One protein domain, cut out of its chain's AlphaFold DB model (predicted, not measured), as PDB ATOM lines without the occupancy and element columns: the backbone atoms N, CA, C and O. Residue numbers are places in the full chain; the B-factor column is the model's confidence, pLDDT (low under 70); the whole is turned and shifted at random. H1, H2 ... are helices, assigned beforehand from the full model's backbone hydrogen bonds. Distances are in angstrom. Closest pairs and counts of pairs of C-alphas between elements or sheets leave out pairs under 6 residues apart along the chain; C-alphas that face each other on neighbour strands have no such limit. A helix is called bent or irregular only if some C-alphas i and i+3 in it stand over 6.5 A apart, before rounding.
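AT A GLANCE: This is residues 282 to 344 of the 344 residues of an uncharacterized protein of Abscondita terminalis (UniProt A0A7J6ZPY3). The long helix H3 and the helix H2 make an open V, a helical hairpin whose arms spread from the turn at residues 317 to 320; residues 333 to 344, of which 333 to 341 belong to H3, stick out. Short H1 forms a corner at the other end of H2, and residues 282 to 290 fold back along H1. The printed part has 63 residues, with three named helices in the order H1, H2, H3 and no named strand: the class is all helix. The whole is loose, with a radius of gyration of the C-alphas of 13.3 A, and only just flat, spanning 39 by 33 by 18 A.

IN THESE COORDINATES: H3, residues 321 to 341, is 29.3 A long and ends at C-alpha 341 (37.667, -14.226, 2.352). H2, residues 300 to 316, is 21.8 A long, with a kink of 28 degrees near residue 307. H2 is irregular, but only just: C-alphas 309 and 312 are 6.8 A apart. H1, residues 291 to 298, begins at C-alpha 291 (14.402, -10.853, -5.005) and is 10.6 A long.

HOW THE PARTS SIT: H3 touches H2 with residues 321 to 328 alone; their closest C-alphas, of Val 311 and Val 324, are 6.1 A apart. This hairpin has a steep tilt of 41 degrees, opposite ways. H1 is close to H2 but not clearly touching, the closest C-alphas, of Arg 296 and His 303, being 6.0 A apart. H1 and H3 are apart. Every O i to N i+4 pair is within hydrogen-bond range in H3, against 3 of 4 in H1 and 10 of 13 in H2.

THE WHOLE: The farthest C-alphas, of Gly 318 and Val 344, are 40.2 A apart. The printed part has no cut, and both links are tight. Mean pLDDT of the printed part is 85.1; residues 338 to 344 are under 70.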
ATOM      1  N   GLU A 282      20.400 -20.802 -16.676       91.62
ATOM      2  CA  GLU A 282      19.713 -19.607 -16.195       91.62
ATOM      3  C   GLU A 282      18.329 -19.515 -16.852       91.62
ATOM      4  O   GLU A 282      18.057 -20.197 -17.837       91.62
ATOM      5  N   THR A 283      17.461 -18.677 -16.301       91.56
ATOM      6  CA  THR A 283      16.280 -18.161 -17.017       91.56
ATOM      7  C   THR A 283      16.273 -16.639 -16.909       91.56
ATOM      8  O   THR A 283      17.092 -16.115 -16.158       91.56
ATOM      9  N   ASP A 284      15.322 -15.945 -17.556       91.88
ATOM     10  CA  ASP A 284      15.227 -14.469 -17.617       91.88
ATOM     11  C   ASP A 284      15.117 -13.767 -16.244       91.88
ATOM     12  O   ASP A 284      14.084 -13.216 -15.861       91.88
ATOM     13  N   TRP A 285      16.198 -13.781 -15.473       92.12
ATOM     14  CA  TRP A 285      16.280 -13.286 -14.105       92.12
ATOM     15  C   TRP A 285      16.169 -11.765 -14.057       92.12
ATOM     16  O   TRP A 285      15.730 -11.229 -13.043       92.12
ATOM     17  N   TRP A 286      16.498 -11.075 -15.153       90.69
ATOM     18  CA  TRP A 286      16.312  -9.631 -15.309       90.69
ATOM     19  C   TRP A 286      14.830  -9.226 -15.352       90.69
ATOM     20  O   TRP A 286      14.515  -8.069 -15.107       90.69
ATOM     21  N   ASN A 287      13.921 -10.178 -15.601       92.50
ATOM     22  CA  ASN A 287      12.470  -9.977 -15.549       92.50
ATOM     23  C   ASN A 287      11.857 -10.396 -14.197       92.50
ATOM     24  O   ASN A 287      10.638 -10.543 -14.100       92.50
ATOM     25  N   SER A 288      12.672 -10.645 -13.167       91.44
ATOM     26  CA  SER A 288      12.174 -11.059 -11.848       91.44
ATOM     27  C   SER A 288      11.514  -9.890 -11.120       91.44
ATOM     28  O   SER A 288      12.123  -8.832 -10.979       91.44
ATOM     29  N   ILE A 289      10.303 -10.094 -10.594       93.25
ATOM     30  CA  ILE A 289       9.551  -9.037  -9.890       93.25
ATOM     31  C   ILE A 289      10.057  -8.874  -8.449       93.25
ATOM     32  O   ILE A 289      10.073  -7.777  -7.892       93.25
ATOM     33  N   HIS A 290      10.488  -9.978  -7.833       91.81
ATOM     34  CA  HIS A 290      10.950 -10.011  -6.447       91.81
ATOM     35  C   HIS A 290      12.314 -10.693  -6.316       91.81
ATOM     36  O   HIS A 290      12.666 -11.584  -7.090       91.81
ATOM     37  N   LEU A 291      13.053 -10.340  -5.261       86.62
ATOM     38  CA  LEU A 291      14.402 -10.853  -5.005       86.62
ATOM     39  C   LEU A 291      14.456 -12.390  -4.893       86.62
ATOM     40  O   LEU A 291      15.376 -13.025  -5.397       86.62
ATOM     41  N   MET A 292      13.442 -13.013  -4.285       85.75
ATOM     42  CA  MET A 292      13.362 -14.478  -4.188       85.75
ATOM     43  C   MET A 292      13.217 -15.147  -5.564       85.75
ATOM     44  O   MET A 292      13.715 -16.249  -5.782       85.75
ATOM     45  N   GLU A 293      12.534 -14.495  -6.506       89.50
ATOM     46  CA  GLU A 293      12.437 -14.985  -7.878       89.50
ATOM     47  C   GLU A 293      13.786 -14.850  -8.593       89.50
ATOM     48  O   GLU A 293      14.245 -15.817  -9.201       89.50
ATOM     49  N   PHE A 294      14.471 -13.716  -8.422       90.81
ATOM     50  CA  PHE A 294      15.813 -13.489  -8.966       90.81
ATOM     51  C   PHE A 294      16.790 -14.609  -8.575       90.81
ATOM     52  O   PHE A 294      17.397 -15.231  -9.454       90.81
ATOM     53  N   TRP A 295      16.872 -14.955  -7.283       86.50
ATOM     54  CA  TRP A 295      17.778 -16.008  -6.797       86.50
ATOM     55  C   TRP A 295      17.489 -17.389  -7.387       86.50
ATOM     56  O   TRP A 295      18.394 -18.213  -7.528       86.50
ATOM     57  N   ARG A 296      16.236 -17.648  -7.770       88.94
ATOM     58  CA  ARG A 296      15.838 -18.906  -8.407       88.94
ATOM     59  C   ARG A 296      16.145 -18.947  -9.901       88.94
ATOM     60  O   ARG A 296      16.187 -20.039 -10.460       88.94
ATOM     61  N   ARG A 297      16.299 -17.792 -10.552       91.88
ATOM     62  CA  ARG A 297      16.415 -17.675 -12.014       91.88
ATOM     63  C   ARG A 297      17.849 -17.429 -12.483       91.88
ATOM     64  O   ARG A 297      18.193 -17.882 -13.571       91.88
ATOM     65  N   TRP A 298      18.672 -16.769 -11.665       88.75
ATOM     66  CA  TRP A 298      20.039 -16.365 -12.019       88.75
ATOM     67  C   TRP A 298      21.002 -17.543 -12.238       88.75
ATOM     68  O   TRP A 298      21.711 -17.577 -13.239       88.75
ATOM     69  N   ASN A 299      21.029 -18.514 -11.315       90.12
ATOM     70  CA  ASN A 299      21.942 -19.661 -11.354       90.12
ATOM     71  C   ASN A 299      21.185 -20.955 -11.036       90.12
ATOM     72  O   ASN A 299      21.058 -21.367  -9.877       90.12
ATOM     73  N   LEU A 300      20.693 -21.615 -12.086       90.62
ATOM     74  CA  LEU A 300      19.925 -22.850 -11.946       90.62
ATOM     75  C   LEU A 300      20.775 -24.018 -11.454       90.62
ATOM     76  O   LEU A 300      20.228 -24.903 -10.797       90.62
ATOM     77  N   ILE A 301      22.081 -24.032 -11.736       88.88
ATOM     78  CA  ILE A 301      22.972 -25.126 -11.329       88.88
ATOM     79  C   ILE A 301      23.017 -25.217  -9.805       88.88
ATOM     80  O   ILE A 301      22.779 -26.276  -9.220       88.88
ATOM     81  N   ILE A 302      23.287 -24.091  -9.149       86.81
ATOM     82  CA  ILE A 302      23.374 -24.041  -7.692       86.81
ATOM     83  C   ILE A 302      21.978 -24.081  -7.076       86.81
ATOM     84  O   ILE A 302      21.767 -24.839  -6.130       86.81
ATOM     85  N   HIS A 303      20.994 -23.364  -7.635       89.19
ATOM     86  CA  HIS A 303      19.631 -23.407  -7.103       89.19
ATOM     87  C   HIS A 303      19.059 -24.835  -7.109       89.19
ATOM     88  O   HIS A 303      18.544 -25.295  -6.086       89.19
ATOM     89  N   THR A 304      19.175 -25.555  -8.227       89.19
ATOM     90  CA  THR A 304      18.660 -26.926  -8.356       89.19
ATOM     91  C   THR A 304      19.413 -27.884  -7.440       89.19
ATOM     92  O   THR A 304      18.776 -28.688  -6.754       89.19
ATOM     93  N   GLY A 305      20.742 -27.758  -7.368       87.94
ATOM     94  CA  GLY A 305      21.577 -28.544  -6.461       87.94
ATOM     95  C   GLY A 305      21.204 -28.336  -4.989       87.94
ATOM     96  O   GLY A 305      20.948 -29.311  -4.283       87.94
ATOM     97  N   MET A 306      21.081 -27.088  -4.527       89.12
ATOM     98  CA  MET A 306      20.647 -26.789  -3.154       89.12
ATOM     99  C   MET A 306      19.223 -27.284  -2.892       89.12
ATOM    100  O   MET A 306      18.943 -27.876  -1.847       89.12
ATOM    101  N   LYS A 307      18.310 -27.091  -3.850       90.88
ATOM    102  CA  LYS A 307      16.916 -27.522  -3.713       90.88
ATOM    103  C   LYS A 307      16.811 -29.030  -3.491       90.88
ATOM    104  O   LYS A 307      16.052 -29.466  -2.630       90.88
ATOM    105  N   ASN A 308      17.537 -29.821  -4.274       89.31
ATOM    106  CA  ASN A 308      17.418 -31.275  -4.242       89.31
ATOM    107  C   ASN A 308      18.261 -31.930  -3.149       89.31
ATOM    108  O   ASN A 308      17.788 -32.883  -2.546       89.31
ATOM    109  N   ASN A 309      19.465 -31.422  -2.875       88.06
ATOM    110  CA  ASN A 309      20.381 -32.059  -1.927       88.06
ATOM    111  C   ASN A 309      20.246 -31.525  -0.487       88.06
ATOM    112  O   ASN A 309      20.701 -32.183   0.441       88.06
ATOM    113  N   ILE A 310      19.646 -30.341  -0.287       90.00
ATOM    114  CA  ILE A 310      19.530 -29.698   1.037       90.00
ATOM    115  C   ILE A 310      18.067 -29.419   1.383       90.00
ATOM    116  O   ILE A 310      17.563 -29.901   2.395       90.00
ATOM    117  N   VAL A 311      17.351 -28.675   0.534       91.88
ATOM    118  CA  VAL A 311      16.006 -28.180   0.875       91.88
ATOM    119  C   VAL A 311      14.984 -29.313   0.958       91.88
ATOM    120  O   VAL A 311      14.346 -29.484   1.995       91.88
ATOM    121  N   LYS A 312      14.821 -30.105  -0.111       91.25
ATOM    122  CA  LYS A 312      13.855 -31.217  -0.139       91.25
ATOM    123  C   LYS A 312      14.092 -32.229   0.995       91.25
ATOM    124  O   LYS A 312      13.119 -32.525   1.687       91.25
ATOM    125  N   PRO A 313      15.323 -32.713   1.253       90.31
ATOM    126  CA  PRO A 313      15.554 -33.697   2.308       90.31
ATOM    127  C   PRO A 313      15.224 -33.163   3.707       90.31
ATOM    128  O   PRO A 313      14.645 -33.885   4.516       90.31
ATOM    129  N   LEU A 314      15.540 -31.897   4.002       92.56
ATOM    130  CA  LEU A 314      15.218 -31.294   5.301       92.56
ATOM    131  C   LEU A 314      13.707 -31.105   5.491       92.56
ATOM    132  O   LEU A 314      13.190 -31.382   6.573       92.56
ATOM    133  N   LEU A 315      12.992 -30.700   4.439       94.00
ATOM    134  CA  LEU A 315      11.529 -30.604   4.477       94.00
ATOM    135  C   LEU A 315      10.878 -31.978   4.688       94.00
ATOM    136  O   LEU A 315       9.970 -32.095   5.506       94.00
ATOM    137  N   LEU A 316      11.369 -33.024   4.013       91.81
ATOM    138  CA  LEU A 316      10.888 -34.400   4.203       91.81
ATOM    139  C   LEU A 316      11.169 -34.935   5.616       91.81
ATOM    140  O   LEU A 316      10.391 -35.730   6.133       91.81
ATOM    141  N   LYS A 317      12.232 -34.456   6.274       91.12
ATOM    142  CA  LYS A 317      12.520 -34.713   7.697       91.12
ATOM    143  C   LYS A 317      11.648 -33.893   8.664       91.12
ATOM    144  O   LYS A 317      11.873 -33.951   9.870       91.12
ATOM    145  N   GLY A 318      10.690 -33.110   8.166       94.06
ATOM    146  CA  GLY A 318       9.750 -32.333   8.978       94.06
ATOM    147  C   GLY A 318      10.259 -30.959   9.426       94.06
ATOM    148  O   GLY A 318       9.658 -30.343  10.306       94.06
ATOM    149  N   TRP A 319      11.355 -30.445   8.857       95.88
ATOM    150  CA  TRP A 319      11.825 -29.098   9.191       95.88
ATOM    151  C   TRP A 319      10.870 -28.036   8.634       95.88
ATOM    152  O   TRP A 319      10.413 -28.120   7.496       95.88
ATOM    153  N   SER A 320      10.610 -26.981   9.412       96.38
ATOM    154  CA  SER A 320       9.816 -25.838   8.946       96.38
ATOM    155  C   SER A 320      10.514 -25.111   7.793       96.38
ATOM    156  O   SER A 320      11.732 -24.923   7.844       96.38
ATOM    157  N   LYS A 321       9.739 -24.589   6.837       92.12
ATOM    158  CA  LYS A 321      10.241 -23.836   5.676       92.12
ATOM    159  C   LYS A 321      11.260 -22.746   6.044       92.12
ATOM    160  O   LYS A 321      12.346 -22.737   5.479       92.12
ATOM    161  N   ASN A 322      10.965 -21.917   7.049       93.56
ATOM    162  CA  ASN A 322      11.854 -20.825   7.471       93.56
ATOM    163  C   ASN A 322      13.232 -21.333   7.929       93.56
ATOM    164  O   ASN A 322      14.256 -20.788   7.532       93.56
ATOM    165  N   LYS A 323      13.277 -22.414   8.725       94.50
ATOM    166  CA  LYS A 323      14.545 -23.027   9.161       94.50
ATOM    167  C   LYS A 323      15.367 -23.523   7.973       94.50
ATOM    168  O   LYS A 323      16.574 -23.319   7.939       94.50
ATOM    169  N   VAL A 324      14.719 -24.156   6.995       93.56
ATOM    170  CA  VAL A 324      15.398 -24.676   5.798       93.56
ATOM    171  C   VAL A 324      15.948 -23.544   4.929       93.56
ATOM    172  O   VAL A 324      17.066 -23.653   4.431       93.56
ATOM    173  N   GLU A 325      15.204 -22.449   4.780       89.81
ATOM    174  CA  GLU A 325      15.663 -21.261   4.050       89.81
ATOM    175  C   GLU A 325      16.874 -20.606   4.728       89.81
ATOM    176  O   GLU A 325      17.848 -20.301   4.042       89.81
ATOM    177  N   ILE A 326      16.869 -20.478   6.061       92.62
ATOM    178  CA  ILE A 326      18.021 -19.964   6.825       92.62
ATOM    179  C   ILE A 326      19.253 -20.850   6.619       92.62
ATOM    180  O   ILE A 326      20.342 -20.336   6.362       92.62
ATOM    181  N   VAL A 327      19.097 -22.175   6.685       93.00
ATOM    182  CA  VAL A 327      20.204 -23.117   6.452       93.00
ATOM    183  C   VAL A 327      20.746 -22.990   5.029       93.00
ATOM    184  O   VAL A 327      21.955 -22.877   4.847       93.00
ATOM    185  N   ALA A 328      19.872 -22.964   4.019       90.69
ATOM    186  CA  ALA A 328      20.288 -22.822   2.626       90.69
ATOM    187  C   ALA A 328      21.014 -21.488   2.378       90.69
ATOM    188  O   ALA A 328      22.049 -21.472   1.714       90.69
ATOM    189  N   PHE A 329      20.510 -20.391   2.951       89.81
ATOM    190  CA  PHE A 329      21.149 -19.080   2.869       89.81
ATOM    191  C   PHE A 329      22.509 -19.056   3.574       89.81
ATOM    192  O   PHE A 329      23.466 -18.522   3.027       89.81
ATOM    193  N   THR A 330      22.623 -19.690   4.745       91.12
ATOM    194  CA  THR A 330      23.885 -19.777   5.498       91.12
ATOM    195  C   THR A 330      24.936 -20.568   4.724       91.12
ATOM    196  O   THR A 330      26.067 -20.116   4.595       91.12
ATOM    197  N   ILE A 331      24.564 -21.716   4.145       88.62
ATOM    198  CA  ILE A 331      25.472 -22.519   3.312       88.62
ATOM    199  C   ILE A 331      25.921 -21.721   2.084       88.62
ATOM    200  O   ILE A 331      27.110 -21.692   1.780       88.62
ATOM    201  N   ALA A 332      24.994 -21.047   1.396       86.19
ATOM    202  CA  ALA A 332      25.342 -20.185   0.269       86.19
ATOM    203  C   ALA A 332      26.290 -19.052   0.699       86.19
ATOM    204  O   ALA A 332      27.278 -18.798   0.013       86.19
ATOM    205  N   GLY A 333      26.024 -18.423   1.847       86.25
ATOM    206  CA  GLY A 333      26.860 -17.388   2.450       86.25
ATOM    207  C   GLY A 333      28.282 -17.867   2.731       86.25
ATOM    208  O   GLY A 333      29.212 -17.218   2.277       86.25
ATOM    209  N   ILE A 334      28.451 -19.027   3.377       84.31
ATOM    210  CA  ILE A 334      29.771 -19.621   3.662       84.31
ATOM    211  C   ILE A 334      30.524 -19.920   2.368       84.31
ATOM    212  O   ILE A 334      31.687 -19.563   2.244       84.31
ATOM    213  N   LEU A 335      29.865 -20.516   1.368       78.94
ATOM    214  CA  LEU A 335      30.517 -20.783   0.084       78.94
ATOM    215  C   LEU A 335      30.969 -19.475  -0.587       78.94
ATOM    216  O   LEU A 335      32.084 -19.403  -1.095       78.94
ATOM    217  N   HIS A 336      30.135 -18.429  -0.562       76.69
ATOM    218  CA  HIS A 336      30.496 -17.097  -1.058       76.69
ATOM    219  C   HIS A 336      31.614 -16.435  -0.246       76.69
ATOM    220  O   HIS A 336      32.459 -15.757  -0.835       76.69
ATOM    221  N   GLU A 337      31.626 -16.633   1.069       73.75
ATOM    222  CA  GLU A 337      32.666 -16.147   1.961       73.75
ATOM    223  C   GLU A 337      33.980 -16.864   1.681       73.75
ATOM    224  O   GLU A 337      34.970 -16.189   1.480       73.75
ATOM    225  N   ASP A 338      34.017 -18.183   1.528       63.81
ATOM    226  CA  ASP A 338      35.239 -18.892   1.143       63.81
ATOM    227  C   ASP A 338      35.764 -18.382  -0.212       63.81
ATOM    228  O   ASP A 338      36.952 -18.072  -0.347       63.81
ATOM    229  N   PHE A 339      34.880 -18.165  -1.197       59.75
ATOM    230  CA  PHE A 339      35.254 -17.521  -2.464       59.75
ATOM    231  C   PHE A 339      35.780 -16.075  -2.301       59.75
ATOM    232  O   PHE A 339      36.530 -15.604  -3.163       59.75
ATOM    233  N   GLY A 340      35.392 -15.365  -1.235       50.78
ATOM    234  CA  GLY A 340      35.711 -13.951  -0.984       50.78
ATOM    235  C   GLY A 340      36.827 -13.673   0.041       50.78
ATOM    236  O   GLY A 340      37.601 -12.736  -0.157       50.78
ATOM    237  N   CYS A 341      36.945 -14.477   1.098       43.78
ATOM    238  CA  CYS A 341      37.667 -14.226   2.352       43.78
ATOM    239  C   CYS A 341      39.021 -14.926   2.463       43.78
ATOM    240  O   CYS A 341      39.800 -14.555   3.337       43.78
ATOM    241  N   ILE A 342      39.421 -15.807   1.536       41.59
ATOM    242  CA  ILE A 342      40.842 -16.226   1.447       41.59
ATOM    243  C   ILE A 342      41.737 -15.064   0.914       41.59
ATOM    244  O   ILE A 342      42.854 -15.265   0.448       41.59
ATOM    245  N   PHE A 343      41.265 -13.809   0.975       34.78
ATOM    246  CA  PHE A 343      41.937 -12.624   0.439       34.78
ATOM    247  C   PHE A 343      41.741 -11.345   1.256       34.78
ATOM    248  O   PHE A 343      41.451 -10.289   0.682       34.78
ATOM    249  N   VAL A 344      42.036 -11.403   2.551       34.53
ATOM    250  CA  VAL A 344      42.812 -10.298   3.138       34.53
ATOM    251  C   VAL A 344      44.282 -10.600   2.863       34.53
ATOM    252  O   VAL A 344      44.768 -11.612   3.402       34.53
TER     253      VAL A 344